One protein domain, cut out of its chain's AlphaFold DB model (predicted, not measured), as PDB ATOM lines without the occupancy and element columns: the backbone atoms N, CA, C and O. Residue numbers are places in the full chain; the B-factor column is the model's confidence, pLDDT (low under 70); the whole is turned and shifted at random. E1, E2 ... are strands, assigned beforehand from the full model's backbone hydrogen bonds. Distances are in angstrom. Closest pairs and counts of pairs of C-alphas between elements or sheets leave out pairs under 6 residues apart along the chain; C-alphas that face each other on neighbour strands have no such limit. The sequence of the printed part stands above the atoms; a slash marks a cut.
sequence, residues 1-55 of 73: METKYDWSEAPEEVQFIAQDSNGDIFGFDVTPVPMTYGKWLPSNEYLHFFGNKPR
ATOM      1  N   MET A   1      48.971 -22.623 -40.375       64.00
ATOM      2  CA  MET A   1      47.829 -23.541 -40.591       64.00
ATOM      3  C   MET A   1      46.561 -22.776 -40.280       64.00
ATOM      4  O   MET A   1      46.589 -21.949 -39.380       64.00
ATOM      5  N   GLU A   2      45.493 -22.993 -41.036       81.50
ATOM      6  CA  GLU A   2      44.204 -22.362 -40.749       81.50
ATOM      7  C   GLU A   2      43.439 -23.233 -39.740       81.50
ATOM      8  O   GLU A   2      43.227 -24.415 -40.005       81.50
ATOM      9  N   THR A   3      43.083 -22.672 -38.584       90.88
ATOM     10  CA  THR A   3      42.405 -23.365 -37.473       90.88
ATOM     11  C   THR A   3      40.898 -23.097 -37.487       90.88
ATOM     12  O   THR A   3      40.455 -22.046 -37.957       90.88
ATOM     13  N   LYS A   4      40.090 -24.030 -36.970       93.12
ATOM     14  CA  LYS A   4      38.635 -23.855 -36.779       93.12
ATOM     15  C   LYS A   4      38.331 -22.827 -35.687       93.12
ATOM     16  O   LYS A   4      37.337 -22.104 -35.787       93.12
ATOM     17  N   TYR A   5      39.199 -22.742 -34.680       93.38
ATOM     18  CA  TYR A   5      39.031 -21.869 -33.519       93.38
ATOM     19  C   TYR A   5      40.151 -20.844 -33.389       93.38
ATOM     20  O   TYR A   5      41.222 -20.966 -33.996       93.38
ATOM     21  N   ASP A   6      39.880 -19.806 -32.600       90.69
ATOM     22  CA  ASP A   6      40.908 -18.890 -32.137       90.69
ATOM     23  C   ASP A   6      41.604 -19.475 -30.908       90.69
ATOM     24  O   ASP A   6      40.995 -19.631 -29.856       90.69
ATOM     25  N   TRP A   7      42.882 -19.810 -31.057       91.62
ATOM     26  CA  TRP A   7      43.698 -20.368 -29.981       91.62
ATOM     27  C   TRP A   7      44.441 -19.295 -29.173       91.62
ATOM     28  O   TRP A   7      45.113 -19.637 -28.207       91.62
ATOM     29  N   SER A   8      44.355 -18.015 -29.560       89.88
ATOM     30  CA  SER A   8      45.117 -16.936 -28.909       89.88
ATOM     31  C   SER A   8      44.679 -16.658 -27.470       89.88
ATOM     32  O   SER A   8      45.499 -16.232 -26.663       89.88
ATOM     33  N   GLU A   9      43.420 -16.946 -27.141       86.56
ATOM     34  CA  GLU A   9      42.855 -16.795 -25.795       86.56
ATOM     35  C   GLU A   9      42.757 -18.130 -25.040       86.56
ATOM     36  O   GLU A   9      42.312 -18.163 -23.895       86.56
ATOM     37  N   ALA A  10      43.158 -19.244 -25.662       92.25
ATOM     38  CA  ALA A  10      43.066 -20.559 -25.043       92.25
ATOM     39  C   ALA A  10      44.153 -20.732 -23.964       92.25
ATOM     40  O   ALA A  10      45.343 -20.620 -24.294       92.25
ATOM     41  N   PRO A  11      43.782 -21.066 -22.706       94.50
ATOM     42  CA  PRO A  11      44.746 -21.414 -21.664       94.50
ATOM     43  C   PRO A  11      45.740 -22.483 -22.130       94.50
ATOM     44  O   PRO A  11      45.427 -23.300 -23.003       94.50
ATOM     45  N   GLU A  12      46.952 -22.488 -21.576       93.62
ATOM     46  CA  GLU A  12      48.010 -23.425 -21.983       93.62
ATOM     47  C   GLU A  12      47.605 -24.889 -21.785       93.62
ATOM     48  O   GLU A  12      48.004 -25.748 -22.569       93.62
ATOM     49  N   GLU A  13      46.754 -25.163 -20.797       94.50
ATOM     50  CA  GLU A  13      46.246 -26.495 -20.490       94.50
ATOM     51  C   GLU A  13      45.287 -27.010 -21.567       94.50
ATOM     52  O   GLU A  13      45.254 -28.213 -21.810       94.50
ATOM     53  N   VAL A  14      44.563 -26.132 -22.272       95.75
ATOM     54  CA  VAL A  14      43.626 -26.534 -23.332       95.75
ATOM     55  C   VAL A  14      44.400 -27.138 -24.504       95.75
ATOM     56  O   VAL A  14      45.129 -26.444 -25.216       95.75
ATOM     57  N   GLN A  15      44.203 -28.437 -24.725       96.50
ATOM     58  CA  GLN A  15      44.783 -29.200 -25.831       96.50
ATOM     59  C   GLN A  15      43.772 -29.500 -26.937       96.50
ATOM     60  O   GLN A  15      44.174 -29.832 -28.050       96.50
ATOM     61  N   PHE A  16      42.476 -29.385 -26.659       96.88
ATOM     62  CA  PHE A  16      41.407 -29.649 -27.616       96.88
ATOM     63  C   PHE A  16      40.315 -28.595 -27.492       96.88
ATOM     64  O   PHE A  16      39.983 -28.189 -26.385       96.88
ATOM     65  N   ILE A  17      39.730 -28.184 -28.615       96.69
ATOM     66  CA  ILE A  17      38.527 -27.352 -28.651       96.69
ATOM     67  C   ILE A  17      37.476 -28.057 -29.507       96.69
ATOM     68  O   ILE A  17      37.795 -28.602 -30.566       96.69
ATOM     69  N   ALA A  18      36.228 -28.057 -29.052       96.88
ATOM     70  CA  ALA A  18      35.098 -28.607 -29.789       96.88
ATOM     71  C   ALA A  18      33.864 -27.711 -29.657       96.88
ATOM     72  O   ALA A  18      33.756 -26.921 -28.717       96.88
ATOM     73  N   GLN A  19      32.940 -27.854 -30.604       96.75
ATOM     74  CA  GLN A  19      31.643 -27.197 -30.605       96.75
ATOM     75  C   GLN A  19      30.547 -28.247 -30.404       96.75
ATOM     76  O   GLN A  19      30.490 -29.250 -31.119       96.75
ATOM     77  N   ASP A  20      29.668 -27.997 -29.442       95.81
ATOM     78  CA  ASP A  20      28.451 -28.768 -29.219       95.81
ATOM     79  C   ASP A  20      27.405 -28.451 -30.301       95.81
ATOM     80  O   ASP A  20      27.440 -27.422 -30.974       95.81
ATOM     81  N   SER A  21      26.408 -29.319 -30.454       95.19
ATOM     82  CA  SER A  21      25.343 -29.159 -31.460       95.19
ATOM     83  C   SER A  21      24.510 -27.876 -31.313       95.19
ATOM     84  O   SER A  21      23.870 -27.438 -32.269       95.19
ATOM     85  N   ASN A  22      24.518 -27.260 -30.129       93.12
ATOM     86  CA  ASN A  22      23.856 -25.987 -29.848       93.12
ATOM     87  C   ASN A  22      24.732 -24.758 -30.175       93.12
ATOM     88  O   ASN A  22      24.273 -23.628 -30.012       93.12
ATOM     89  N   GLY A  23      25.968 -24.971 -30.630       93.19
ATOM     90  CA  GLY A  23      26.917 -23.924 -30.984       93.19
ATOM     91  C   GLY A  23      27.872 -23.502 -29.864       93.19
ATOM     92  O   GLY A  23      28.777 -22.714 -30.149       93.19
ATOM     93  N   ASP A  24      27.713 -24.015 -28.640       94.94
ATOM     94  CA  ASP A  24      28.625 -23.731 -27.528       94.94
ATOM     95  C   ASP A  24      30.002 -24.351 -27.779       94.94
ATOM     96  O   ASP A  24      30.113 -25.469 -28.276       94.94
ATOM     97  N   ILE A  25      31.057 -23.617 -27.435       95.81
ATOM     98  CA  ILE A  25      32.447 -23.999 -27.675       95.81
ATOM     99  C   ILE A  25      33.149 -24.222 -26.345       95.81
ATOM    100  O   ILE A  25      33.158 -23.346 -25.472       95.81
ATOM    101  N   PHE A  26      33.798 -25.376 -26.235       95.88
ATOM    102  CA  PHE A  26      34.505 -25.799 -25.038       95.88
ATOM    103  C   PHE A  26      35.944 -26.214 -25.331       95.88
ATOM    104  O   PHE A  26      36.240 -26.781 -26.382       95.88
ATOM    105  N   GLY A  27      36.821 -25.929 -24.373       96.56
ATOM    106  CA  GLY A  27      38.201 -26.382 -24.303       96.56
ATOM    107  C   GLY A  27      38.377 -27.523 -23.313       96.56
ATOM    108  O   GLY A  27      37.783 -27.512 -22.234       96.56
ATOM    109  N   PHE A  28      39.244 -28.460 -23.672       96.88
ATOM    110  CA  PHE A  28      39.567 -29.656 -22.903       96.88
ATOM    111  C   PHE A  28      41.086 -29.827 -22.841       96.88
ATOM    112  O   PHE A  28      41.789 -29.549 -23.815       96.88
ATOM    113  N   ASP A  29      41.600 -30.289 -21.708       96.31
ATOM    114  CA  ASP A  29      43.015 -30.631 -21.516       96.31
ATOM    115  C   ASP A  29      43.348 -32.043 -22.033       96.31
ATOM    116  O   ASP A  29      44.462 -32.316 -22.477       96.31
ATOM    117  N   VAL A  30      42.354 -32.929 -22.052       95.50
ATOM    118  CA  VAL A  30      42.412 -34.279 -22.615       95.50
ATOM    119  C   VAL A  30      41.357 -34.461 -23.701       95.50
ATOM    120  O   VAL A  30      40.393 -33.702 -23.781       95.50
ATOM    121  N   THR A  31      41.515 -35.483 -24.545       96.38
ATOM    122  CA  THR A  31      40.561 -35.750 -25.628       96.38
ATOM    123  C   THR A  31      39.151 -35.983 -25.060       96.38
ATOM    124  O   THR A  31      38.972 -36.905 -24.252       96.38
ATOM    125  N   PRO A  32      38.146 -35.182 -25.460       96.38
ATOM    126  CA  PRO A  32      36.761 -35.399 -25.060       96.38
ATOM    127  C   PRO A  32      36.117 -36.533 -25.866       96.38
ATOM    128  O   PRO A  32      36.618 -36.936 -26.919       96.38
ATOM    129  N   VAL A  33      34.966 -37.015 -25.396       94.56
ATOM    130  CA  VAL A  33      34.165 -38.030 -26.100       94.56
ATOM    131  C   VAL A  33      32.844 -37.440 -26.602       94.56
ATOM    132  O   VAL A  33      32.193 -36.697 -25.859       94.56
ATOM    133  N   PRO A  34      32.421 -37.755 -27.841       94.50
ATOM    134  CA  PRO A  34      31.133 -37.310 -28.351       94.50
ATOM    135  C   PRO A  34      30.006 -38.140 -27.726       94.50
ATOM    136  O   PRO A  34      30.115 -39.359 -27.578       94.50
ATOM    137  N   MET A  35      28.903 -37.481 -27.383       90.62
ATOM    138  CA  MET A  35      27.704 -38.103 -26.826       90.62
ATOM    139  C   MET A  35      26.498 -37.933 -27.753       90.62
ATOM    140  O   MET A  35      26.358 -36.930 -28.447       90.62
ATOM    141  N   THR A  36      25.569 -38.892 -27.706       84.75
ATOM    142  CA  THR A  36      24.395 -38.973 -28.603       84.75
ATOM    143  C   THR A  36      23.421 -37.793 -28.509       84.75
ATOM    144  O   THR A  36      22.579 -37.627 -29.385       84.75
ATOM    145  N   TYR A  37      23.524 -36.960 -27.473       87.75
ATOM    146  CA  TYR A  37      22.723 -35.745 -27.274       87.75
ATOM    147  C   TYR A  37      23.435 -34.465 -27.741       87.75
ATOM    148  O   TYR A  37      23.097 -33.370 -27.293       87.75
ATOM    149  N   GLY A  38      24.414 -34.592 -28.640       93.00
ATOM    150  CA  GLY A  38      24.996 -33.443 -29.322       93.00
ATOM    151  C   GLY A  38      25.972 -32.647 -28.466       93.00
ATOM    152  O   GLY A  38      25.958 -31.417 -28.536       93.00
ATOM    153  N   LYS A  39      26.753 -33.342 -27.630       94.50
ATOM    154  CA  LYS A  39      27.731 -32.740 -26.718       94.50
ATOM    155  C   LYS A  39      29.065 -33.467 -26.724       94.50
ATOM    156  O   LYS A  39      29.101 -34.692 -26.859       94.50
ATOM    157  N   TRP A  40      30.126 -32.719 -26.464       95.62
ATOM    158  CA  TRP A  40      31.436 -33.233 -26.086       95.62
ATOM    159  C   TRP A  40      31.569 -33.241 -24.566       95.62
ATOM    160  O   TRP A  40      31.416 -32.208 -23.917       95.62
ATOM    161  N   LEU A  41      31.845 -34.406 -23.977       93.62
ATOM    162  CA  LEU A  41      32.107 -34.500 -22.540       93.62
ATOM    163  C   LEU A  41      33.604 -34.558 -22.243       93.62
ATOM    164  O   LEU A  41      34.327 -35.281 -22.940       93.62
ATOM    165  N   PRO A  42      34.065 -33.862 -21.188       92.12
ATOM    166  CA  PRO A  42      35.431 -34.008 -20.723       92.12
ATOM    167  C   PRO A  42      35.639 -35.432 -20.188       92.12
ATOM    168  O   PRO A  42      34.761 -36.012 -19.546       92.12
ATOM    169  N   SER A  43      36.819 -36.000 -20.443       89.69
ATOM    170  CA  SER A  43      37.215 -37.296 -19.867       89.69
ATOM    171  C   SER A  43      37.678 -37.167 -18.402       89.69
ATOM    172  O   SER A  43      38.005 -38.167 -17.763       89.69
ATOM    173  N   ASN A  44      37.721 -35.941 -17.875       90.31
ATOM    174  CA  ASN A  44      38.088 -35.561 -16.513       90.31
ATOM    175  C   ASN A  44      37.236 -34.354 -16.045       90.31
ATOM    176  O   ASN A  44      36.193 -34.065 -16.624       90.31
ATOM    177  N   GLU A  45      37.654 -33.658 -14.983       89.94
ATOM    178  CA  GLU A  45      36.922 -32.502 -14.436       89.94
ATOM    179  C   GLU A  45      37.248 -31.165 -15.130       89.94
ATOM    180  O   GLU A  45      36.639 -30.145 -14.802       89.94
ATOM    181  N   TYR A  46      38.196 -31.133 -16.072       92.19
ATOM    182  CA  TYR A  46      38.622 -29.888 -16.702       92.19
ATOM    183  C   TYR A  46      37.711 -29.521 -17.879       92.19
ATOM    184  O   TYR A  46      37.495 -30.305 -18.803       92.19
ATOM    185  N   LEU A  47      37.203 -28.289 -17.862       91.75
ATOM    186  CA  LEU A  47      36.390 -27.729 -18.933       91.75
ATOM    187  C   LEU A  47      36.572 -26.211 -18.976       91.75
ATOM    188  O   LEU A  47      36.419 -25.534 -17.959       91.75
ATOM    189  N   HIS A  48      36.843 -25.666 -20.160       92.75
ATOM    190  CA  HIS A  48      36.917 -24.223 -20.387       92.75
ATOM    191  C   HIS A  48      35.820 -23.780 -21.359       92.75
ATOM    192  O   HIS A  48      35.642 -24.417 -22.388       92.75
ATOM    193  N   PHE A  49      35.088 -22.702 -21.075       93.94
ATOM    194  CA  PHE A  49      34.015 -22.216 -21.955       93.94
ATOM    195  C   PHE A  49      34.462 -20.994 -22.766       93.94
ATOM    196  O   PHE A  49      34.856 -19.986 -22.186       93.94
ATOM    197  N   PHE A  50      34.335 -21.068 -24.094       89.94
ATOM    198  CA  PHE A  50      34.736 -20.011 -25.036       89.94
ATOM    199  C   PHE A  50      33.556 -19.218 -25.630       89.94
ATOM    200  O   PHE A  50      33.757 -18.325 -26.457       89.94
ATOM    201  N   GLY A  51      32.309 -19.520 -25.258       89.56
ATOM    202  CA  GLY A  51      31.136 -18.910 -25.892       89.56
ATOM    203  C   GLY A  51      30.722 -19.639 -27.171       89.56
ATOM    204  O   GLY A  51      30.730 -20.861 -27.213       89.56
ATOM    205  N   ASN A  52      30.329 -18.897 -28.211       84.00
ATOM    206  CA  ASN A  52      29.681 -19.445 -29.414       84.00
ATOM    207  C   ASN A  52      30.211 -18.865 -30.742       84.00
ATOM    208  O   ASN A  52      29.477 -18.772 -31.728       84.00
ATOM    209  N   LYS A  53      31.473 -18.421 -30.776       81.50
ATOM    210  CA  LYS A  53      32.070 -17.744 -31.941       81.50
ATOM    211  C   LYS A  53      33.277 -18.511 -32.491       81.50
ATOM    212  O   LYS A  53      34.411 -18.174 -32.153       81.50
ATOM    213  N   PRO A  54      33.069 -19.527 -33.345       82.50
ATOM    214  CA  PRO A  54      34.178 -20.182 -34.027       82.50
ATOM    215  C   PRO A  54      34.731 -19.263 -35.133       82.50
ATOM    216  O   PRO A  54      34.025 -18.384 -35.632       82.50
ATOM    217  N   ARG A  55      35.983 -19.472 -35.570       84.44
ATOM    218  CA  ARG A  55      36.546 -18.728 -36.720       84.44
ATOM    219  C   ARG A  55      35.915 -19.154 -38.045       84.44
ATOM    220  O   ARG A  55      35.891 -18.375 -38.994       84.44
TER     221      ARG A  55
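Overview. This is residues 1 to 55 of the 73 residues of an uncharacterized protein of Acinetobacter sp. OIFC021 (UniProt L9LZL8). There is little regular structure here: a small antiparallel sheet, E1 - E2 - E5, sits in the middle, with the short hairpin E3 and E4 towards one end and the unnamed stretch 1 to 15 towards the other. The printed part has 55 residues, five named strands, E1 to E5 in order, and no named helix; it is all strand by class, with 18 residues in strands. It is compact, radius of gyration of the C-alphas 10.7 A, spanning 29 by 22 by 19 A.

Along the chain. Find C-alpha 16 at (41.407, -29.649, -27.616); E1 runs to 19, 10.5 A. Then come E2, 25 to 28, 10.3 A; E3, 33 to 35, 6.5 A; E4, 39 to 41, 6.3 A; and E5, 48 to 51, 9.6 A, ending at (31.136, -18.910, -25.892).

Arrangement. In hairpin E1 and E2, see N 18 and O 26, 3.0 A. Between antiparallel E2 and E5, N 27 and O 48 are 2.8 A apart. In hairpin E3 and E4, look at N 35 and O 39, 2.8 A. The closest C-alphas of E1 and E4, Ala 18 and Trp 40, are 7.0 A apart.

Size, cuts and confidence. The farthest C-alphas, Met 1 and Tyr 37, are 30.9 A apart. The printed part has no cut and no long link; residue 1 is under pLDDT 70.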